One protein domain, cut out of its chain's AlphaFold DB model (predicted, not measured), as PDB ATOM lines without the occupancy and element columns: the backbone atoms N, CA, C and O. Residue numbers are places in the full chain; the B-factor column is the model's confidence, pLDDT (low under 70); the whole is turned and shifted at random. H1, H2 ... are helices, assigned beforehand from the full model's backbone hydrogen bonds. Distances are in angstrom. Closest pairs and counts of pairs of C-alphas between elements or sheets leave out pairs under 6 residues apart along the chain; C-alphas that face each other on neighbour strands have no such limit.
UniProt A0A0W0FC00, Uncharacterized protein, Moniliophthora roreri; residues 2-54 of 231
ATOM      1  N   SER A   2      89.033 -52.122   3.395       90.62
ATOM      2  CA  SER A   2      89.310 -51.306   4.594       90.62
ATOM      3  C   SER A   2      88.399 -50.072   4.644       90.62
ATOM      4  O   SER A   2      87.858 -49.678   3.609       90.62
ATOM      5  N   TYR A   3      88.241 -49.453   5.820       87.19
ATOM      6  CA  TYR A   3      87.454 -48.220   5.960       87.19
ATOM      7  C   TYR A   3      88.008 -47.087   5.092       87.19
ATOM      8  O   TYR A   3      87.251 -46.477   4.347       87.19
ATOM      9  N   ASN A   4      89.326 -46.864   5.125       86.75
ATOM     10  CA  ASN A   4      89.968 -45.823   4.321       86.75
ATOM     11  C   ASN A   4      89.733 -46.080   2.829       86.75
ATOM     12  O   ASN A   4      89.254 -45.204   2.127       86.75
ATOM     13  N   THR A   5      89.912 -47.328   2.381       92.38
ATOM     14  CA  THR A   5      89.630 -47.717   0.991       92.38
ATOM     15  C   THR A   5      88.169 -47.471   0.606       92.38
ATOM     16  O   THR A   5      87.901 -47.026  -0.503       92.38
ATOM     17  N   HIS A   6      87.213 -47.755   1.495       87.06
ATOM     18  CA  HIS A   6      85.802 -47.460   1.239       87.06
ATOM     19  C   HIS A   6      85.548 -45.959   1.131       87.06
ATOM     20  O   HIS A   6      84.902 -45.524   0.185       87.06
ATOM     21  N   ASN A   7      86.067 -45.189   2.085       85.12
ATOM     22  CA  ASN A   7      85.899 -43.746   2.132       85.12
ATOM     23  C   ASN A   7      86.478 -43.078   0.881       85.12
ATOM     24  O   ASN A   7      85.810 -42.248   0.279       85.12
ATOM     25  N   ASP A   8      87.663 -43.501   0.442       90.06
ATOM     26  CA  ASP A   8      88.307 -42.981  -0.764       90.06
ATOM     27  C   ASP A   8      87.481 -43.290  -2.024       90.06
ATOM     28  O   ASP A   8      87.305 -42.421  -2.876       90.06
ATOM     29  N   ILE A   9      86.910 -44.501  -2.128       90.81
ATOM     30  CA  ILE A   9      86.003 -44.867  -3.231       90.81
ATOM     31  C   ILE A   9      84.752 -43.985  -3.220       90.81
ATOM     32  O   ILE A   9      84.338 -43.499  -4.268       90.81
ATOM     33  N   ILE A  10      84.149 -43.774  -2.048       88.25
ATOM     34  CA  ILE A  10      82.948 -42.949  -1.908       88.25
ATOM     35  C   ILE A  10      83.250 -41.501  -2.294       88.25
ATOM     36  O   ILE A  10      82.552 -40.954  -3.143       88.25
ATOM     37  N   LEU A  11      84.313 -40.902  -1.748       88.38
ATOM     38  CA  LEU A  11      84.728 -39.539  -2.094       88.38
ATOM     39  C   LEU A  11      84.937 -39.384  -3.598       88.38
ATOM     40  O   LEU A  11      84.385 -38.461  -4.190       88.38
ATOM     41  N   LYS A  12      85.624 -40.344  -4.223       92.00
ATOM     42  CA  LYS A  12      85.828 -40.351  -5.669       92.00
ATOM     43  C   LYS A  12      84.509 -40.402  -6.447       92.00
ATOM     44  O   LYS A  12      84.323 -39.612  -7.362       92.00
ATOM     45  N   ILE A  13      83.575 -41.283  -6.075       90.94
ATOM     46  CA  ILE A  13      82.254 -41.356  -6.727       90.94
ATOM     47  C   ILE A  13      81.527 -40.009  -6.618       90.94
ATOM     48  O   ILE A  13      80.900 -39.571  -7.577       90.94
ATOM     49  N   HIS A  14      81.607 -39.334  -5.473       90.12
ATOM     50  CA  HIS A  14      80.960 -38.036  -5.292       90.12
ATOM     51  C   HIS A  14      81.619 -36.920  -6.106       90.12
ATOM     52  O   HIS A  14      80.899 -36.125  -6.712       90.12
ATOM     53  N   GLU A  15      82.950 -36.892  -6.169       91.44
ATOM     54  CA  GLU A  15      83.707 -35.978  -7.030       91.44
ATOM     55  C   GLU A  15      83.348 -36.186  -8.507       91.44
ATOM     56  O   GLU A  15      82.961 -35.231  -9.179       91.44
ATOM     57  N   ASP A  16      83.359 -37.437  -8.981       93.94
ATOM     58  CA  ASP A  16      83.040 -37.801 -10.368       93.94
ATOM     59  C   ASP A  16      81.594 -37.415 -10.761       93.94
ATOM     60  O   ASP A  16      81.311 -37.168 -11.934       93.94
ATOM     61  N   ASN A  17      80.676 -37.323  -9.789       91.50
ATOM     62  CA  ASN A  17      79.267 -36.963 -10.000       91.50
ATOM     63  C   ASN A  17      78.922 -35.511  -9.606       91.50
ATOM     64  O   ASN A  17      77.744 -35.153  -9.591       91.50
ATOM     65  N   ASN A  18      79.910 -34.661  -9.289       91.56
ATOM     66  CA  ASN A  18      79.708 -33.281  -8.814       91.56
ATOM     67  C   ASN A  18      78.773 -33.166  -7.589       91.56
ATOM     68  O   ASN A  18      78.029 -32.196  -7.435       91.56
ATOM     69  N   ILE A  19      78.802 -34.160  -6.699       86.12
ATOM     70  CA  ILE A  19      78.002 -34.177  -5.473       86.12
ATOM     71  C   ILE A  19      78.862 -33.649  -4.322       86.12
ATOM     72  O   ILE A  19      79.758 -34.329  -3.827       86.12
ATOM     73  N   HIS A  20      78.563 -32.442  -3.842       79.75
ATOM     74  CA  HIS A  20      79.243 -31.880  -2.676       79.75
ATOM     75  C   HIS A  20      78.706 -32.480  -1.373       79.75
ATOM     76  O   HIS A  20      77.624 -32.122  -0.909       79.75
ATOM     77  N   ILE A  21      79.487 -33.352  -0.731       72.62
ATOM     78  CA  ILE A  21      79.174 -33.802   0.629       72.62
ATOM     79  C   ILE A  21      79.682 -32.772   1.633       72.62
ATOM     80  O   ILE A  21      80.878 -32.661   1.905       72.62
ATOM     81  N   LEU A  22      78.752 -32.063   2.264       60.84
ATOM     82  CA  LEU A  22      79.026 -31.300   3.472       60.84
ATOM     83  C   LEU A  22      78.865 -32.241   4.673       60.84
ATOM     84  O   LEU A  22      77.770 -32.407   5.197       60.84
ATOM     85  N   LYS A  23      79.988 -32.821   5.116       57.81
ATOM     86  CA  LYS A  23      80.137 -33.637   6.337       57.81
ATOM     87  C   LYS A  23      79.553 -35.059   6.257       57.81
ATOM     88  O   LYS A  23      78.417 -35.298   5.872       57.81
ATOM     89  N   VAL A  24      80.361 -36.020   6.701       54.03
ATOM     90  CA  VAL A  24      80.011 -37.441   6.792       54.03
ATOM     91  C   VAL A  24      79.019 -37.653   7.944       54.03
ATOM     92  O   VAL A  24      79.409 -37.688   9.112       54.03
ATOM     93  N   THR A  25      77.730 -37.810   7.648       52.72
ATOM     94  CA  THR A  25      76.687 -38.127   8.644       52.72
ATOM     95  C   THR A  25      76.681 -39.623   9.001       52.72
ATOM     96  O   THR A  25      75.660 -40.295   8.909       52.72
ATOM     97  N   TYR A  26      77.818 -40.186   9.425       48.69
ATOM     98  CA  TYR A  26      77.895 -41.566   9.940       48.69
ATOM     99  C   TYR A  26      77.723 -41.594  11.464       48.69
ATOM    100  O   TYR A  26      78.650 -41.915  12.202       48.69
ATOM    101  N   ALA A  27      76.542 -41.239  11.976       48.03
ATOM    102  CA  ALA A  27      76.310 -41.311  13.424       48.03
ATOM    103  C   ALA A  27      74.888 -41.691  13.856       48.03
ATOM    104  O   ALA A  27      74.524 -41.449  14.999       48.03
ATOM    105  N   SER A  28      74.069 -42.324  13.014       52.47
ATOM    106  CA  SER A  28      72.733 -42.767  13.455       52.47
ATOM    107  C   SER A  28      72.718 -44.186  14.040       52.47
ATOM    108  O   SER A  28      71.972 -44.453  14.979       52.47
ATOM    109  N   ARG A  29      73.574 -45.106  13.570       54.19
ATOM    110  CA  ARG A  29      73.521 -46.515  14.022       54.19
ATOM    111  C   ARG A  29      74.256 -46.780  15.337       54.19
ATOM    112  O   ARG A  29      73.742 -47.516  16.175       54.19
ATOM    113  N   VAL A  30      75.408 -46.141  15.556       55.16
ATOM    114  CA  VAL A  30      76.124 -46.231  16.844       55.16
ATOM    115  C   VAL A  30      75.320 -45.533  17.944       55.16
ATOM    116  O   VAL A  30      75.189 -46.084  19.029       55.16
ATOM    117  N   GLN A  31      74.682 -44.398  17.637       56.50
ATOM    118  CA  GLN A  31      73.819 -43.687  18.583       56.50
ATOM    119  C   GLN A  31      72.559 -44.487  18.941       56.50
ATOM    120  O   GLN A  31      72.167 -44.510  20.103       56.50
ATOM    121  N   GLY A  32      71.951 -45.198  17.982       56.75
ATOM    122  CA  GLY A  32      70.795 -46.064  18.243       56.75
ATOM    123  C   GLY A  32      71.115 -47.227  19.189       56.75
ATOM    124  O   GLY A  32      70.383 -47.462  20.150       56.75
ATOM    125  N   ALA A  33      72.248 -47.906  18.978       58.47
ATOM    126  CA  ALA A  33      72.703 -48.985  19.860       58.47
ATOM    127  C   ALA A  33      73.174 -48.473  21.236       58.47
ATOM    128  O   ALA A  33      72.962 -49.139  22.250       58.47
ATOM    129  N   PHE A  34      73.787 -47.285  21.282       57.66
ATOM    130  CA  PHE A  34      74.202 -46.638  22.527       57.66
ATOM    131  C   PHE A  34      72.988 -46.198  23.357       57.66
ATOM    132  O   PHE A  34      72.921 -46.521  24.539       57.66
ATOM    133  N   ASN A  35      71.982 -45.580  22.727       60.38
ATOM    134  CA  ASN A  35      70.725 -45.200  23.373       60.38
ATOM    135  C   ASN A  35      69.976 -46.435  23.906       60.38
ATOM    136  O   ASN A  35      69.566 -46.434  25.059       60.38
ATOM    137  N   ALA A  36      69.854 -47.521  23.133       60.69
ATOM    138  CA  ALA A  36      69.168 -48.740  23.588       60.69
ATOM    139  C   ALA A  36      69.800 -49.358  24.853       60.69
ATOM    140  O   ALA A  36      69.086 -49.802  25.751       60.69
ATOM    141  N   ARG A  37      71.139 -49.326  24.962       60.03
ATOM    142  CA  ARG A  37      71.860 -49.737  26.181       60.03
ATOM    143  C   ARG A  37      71.648 -48.761  27.340       60.03
ATOM    144  O   ARG A  37      71.544 -49.194  28.483       60.03
ATOM    145  N   GLN A  38      71.575 -47.461  27.052       64.25
ATOM    146  CA  GLN A  38      71.405 -46.406  28.054       64.25
ATOM    147  C   GLN A  38      70.012 -46.419  28.709       64.25
ATOM    148  O   GLN A  38      69.884 -46.009  29.858       64.25
ATOM    149  N   TRP A  39      68.995 -46.953  28.020       66.44
ATOM    150  CA  TRP A  39      67.623 -47.117  28.525       66.44
ATOM    151  C   TRP A  39      67.324 -48.513  29.101       66.44
ATOM    152  O   TRP A  39      66.162 -48.860  29.290       66.44
ATOM    153  N   ALA A  40      68.358 -49.312  29.398       61.44
ATOM    154  CA  ALA A  40      68.245 -50.608  30.078       61.44
ATOM    155  C   ALA A  40      67.252 -51.596  29.429       61.44
ATOM    156  O   ALA A  40      66.612 -52.387  30.126       61.44
ATOM    157  N   ALA A  41      67.138 -51.589  28.095       63.44
ATOM    158  CA  ALA A  41      66.423 -52.649  27.394       63.44
ATOM    159  C   ALA A  41      67.084 -53.984  27.758       63.44
ATOM    160  O   ALA A  41      68.270 -54.193  27.489       63.44
ATOM    161  N   SER A  42      66.343 -54.864  28.438       68.38
ATOM    162  CA  SER A  42      66.902 -56.143  28.859       68.38
ATOM    163  C   SER A  42      67.328 -56.936  27.624       68.38
ATOM    164  O   SER A  42      66.730 -56.822  26.549       68.38
ATOM    165  N   GLU A  43      68.379 -57.741  27.766       65.06
ATOM    166  CA  GLU A  43      68.865 -58.613  26.693       65.06
ATOM    167  C   GLU A  43      67.714 -59.459  26.126       65.06
ATOM    168  O   GLU A  43      67.549 -59.587  24.917       65.06
ATOM    169  N   LEU A  44      66.835 -59.918  27.019       62.16
ATOM    170  CA  LEU A  44      65.661 -60.729  26.725       62.16
ATOM    171  C   LEU A  44      64.553 -59.934  26.009       62.16
ATOM    172  O   LEU A  44      63.950 -60.448  25.073       62.16
ATOM    173  N   ALA A  45      64.324 -58.667  26.372       63.75
ATOM    174  CA  ALA A  45      63.393 -57.785  25.662       63.75
ATOM    175  C   ALA A  45      63.905 -57.436  24.255       63.75
ATOM    176  O   ALA A  45      63.138 -57.420  23.297       63.75
ATOM    177  N   THR A  46      65.215 -57.231  24.111       65.00
ATOM    178  CA  THR A  46      65.856 -56.977  22.812       65.00
ATOM    179  C   THR A  46      65.798 -58.221  21.916       65.00
ATOM    180  O   THR A  46      65.499 -58.116  20.726       65.00
ATOM    181  N   MET A  47      66.003 -59.411  22.493       61.41
ATOM    182  CA  MET A  47      65.817 -60.695  21.807       61.41
ATOM    183  C   MET A  47      64.348 -60.949  21.428       61.41
ATOM    184  O   MET A  47      64.076 -61.432  20.332       61.41
ATOM    185  N   ALA A  48      63.385 -60.590  22.280       61.66
ATOM    186  CA  ALA A  48      61.961 -60.747  21.981       61.66
ATOM    187  C   ALA A  48      61.498 -59.821  20.842       61.66
ATOM    188  O   ALA A  48      60.772 -60.264  19.954       61.66
ATOM    189  N   ILE A  49      61.979 -58.572  20.808       62.81
ATOM    190  CA  ILE A  49      61.698 -57.619  19.718       62.81
ATOM    191  C   ILE A  49      62.234 -58.134  18.374       62.81
ATOM    192  O   ILE A  49      61.615 -57.915  17.337       62.81
ATOM    193  N   GLY A  50      63.364 -58.843  18.377       61.53
ATOM    194  CA  GLY A  50      63.926 -59.435  17.164       61.53
ATOM    195  C   GLY A  50      63.358 -60.810  16.783       61.53
ATOM    196  O   GLY A  50      63.870 -61.411  15.843       61.53
ATOM    197  N   GLY A  51      62.373 -61.344  17.518       56.62
ATOM    198  CA  GLY A  51      61.773 -62.655  17.229       56.62
ATOM    199  C   GLY A  51      62.689 -63.861  17.492       56.62
ATOM    200  O   GLY A  51      62.523 -64.912  16.874       56.62
ATOM    201  N   TRP A  52      63.671 -63.737  18.389       57.44
ATOM    202  CA  TRP A  52      64.672 -64.778  18.631       57.44
ATOM    203  C   TRP A  52      64.100 -65.884  19.537       57.44
ATOM    204  O   TRP A  52      64.074 -65.743  20.757       57.44
ATOM    205  N   ASN A  53      63.654 -67.002  18.950       59.19
ATOM    206  CA  ASN A  53      63.256 -68.213  19.682       59.19
ATOM    207  C   ASN A  53      64.387 -69.273  19.638       59.19
ATOM    208  O   ASN A  53      64.719 -69.755  18.551       59.19
ATOM    209  N   PRO A  54      64.964 -69.680  20.787       59.16
ATOM    210  CA  PRO A  54      66.094 -70.613  20.839       59.16
ATOM    211  C   PRO A  54      65.745 -72.062  20.455       59.16
ATOM    212  O   PRO A  54      66.641 -72.858  20.185       59.16
TER     213      PRO A  54
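Overview. This is residues 2 to 54 of the 231 residues of an uncharacterized protein of Moniliophthora roreri (UniProt A0A0W0FC00). Three separate helices are strung along an open, drawn-out chain, with no helix packed on another: H1 lies toward one end, H2 partway along the length, and H3 toward the other end with a short tail after it. After H1 the chain folds back at Asn 18 and runs through a long link without a named element to H2. The printed part has 53 residues with three named helices, in the order H1, H2, H3, and no named strand; the class is all helix. The whole is extended, with a radius of gyration of the C-alphas of 17.8 A, and spans 47 by 24 by 18 A, only just elongated.

Along the chain. Find C-alpha 3 at (87.454, -48.220, 5.960); from there H1, residues 3 to 16, runs 19.9 A to C-alpha 16 at (83.040, -37.801, -10.368). Look next at residues 29 to 38, where H2 runs 14.2 A. H3, residues 43 to 49, covers 10.1 A and ends at C-alpha 49, (61.698, -57.619, 19.718).

Arrangement. Begin at H1, which touches no helix; H1 and H2 are apart, and so are H1 and H3. H2 and H3 are also apart, although a tight link of 4 residues joins them. Residues 12 to 18, of which 12 to 16 belong to H1, stand free, as do residues 25 to 35, of which 29 to 35 belong to H2, and residues 38 to 43. In H1, H2 and H3 every O i to N i+4 pair is within hydrogen-bond range.

Size, cuts and confidence. The two C-alphas farthest apart are those of Asn 18 and Pro 54, 49.6 A. The printed part has no cut; the link from H1 to H2, residues 17 to 28, is long. Look at the B-factor column: the mean pLDDT of the printed part is 70.2, and residues 22 to 54 of this model are under 70.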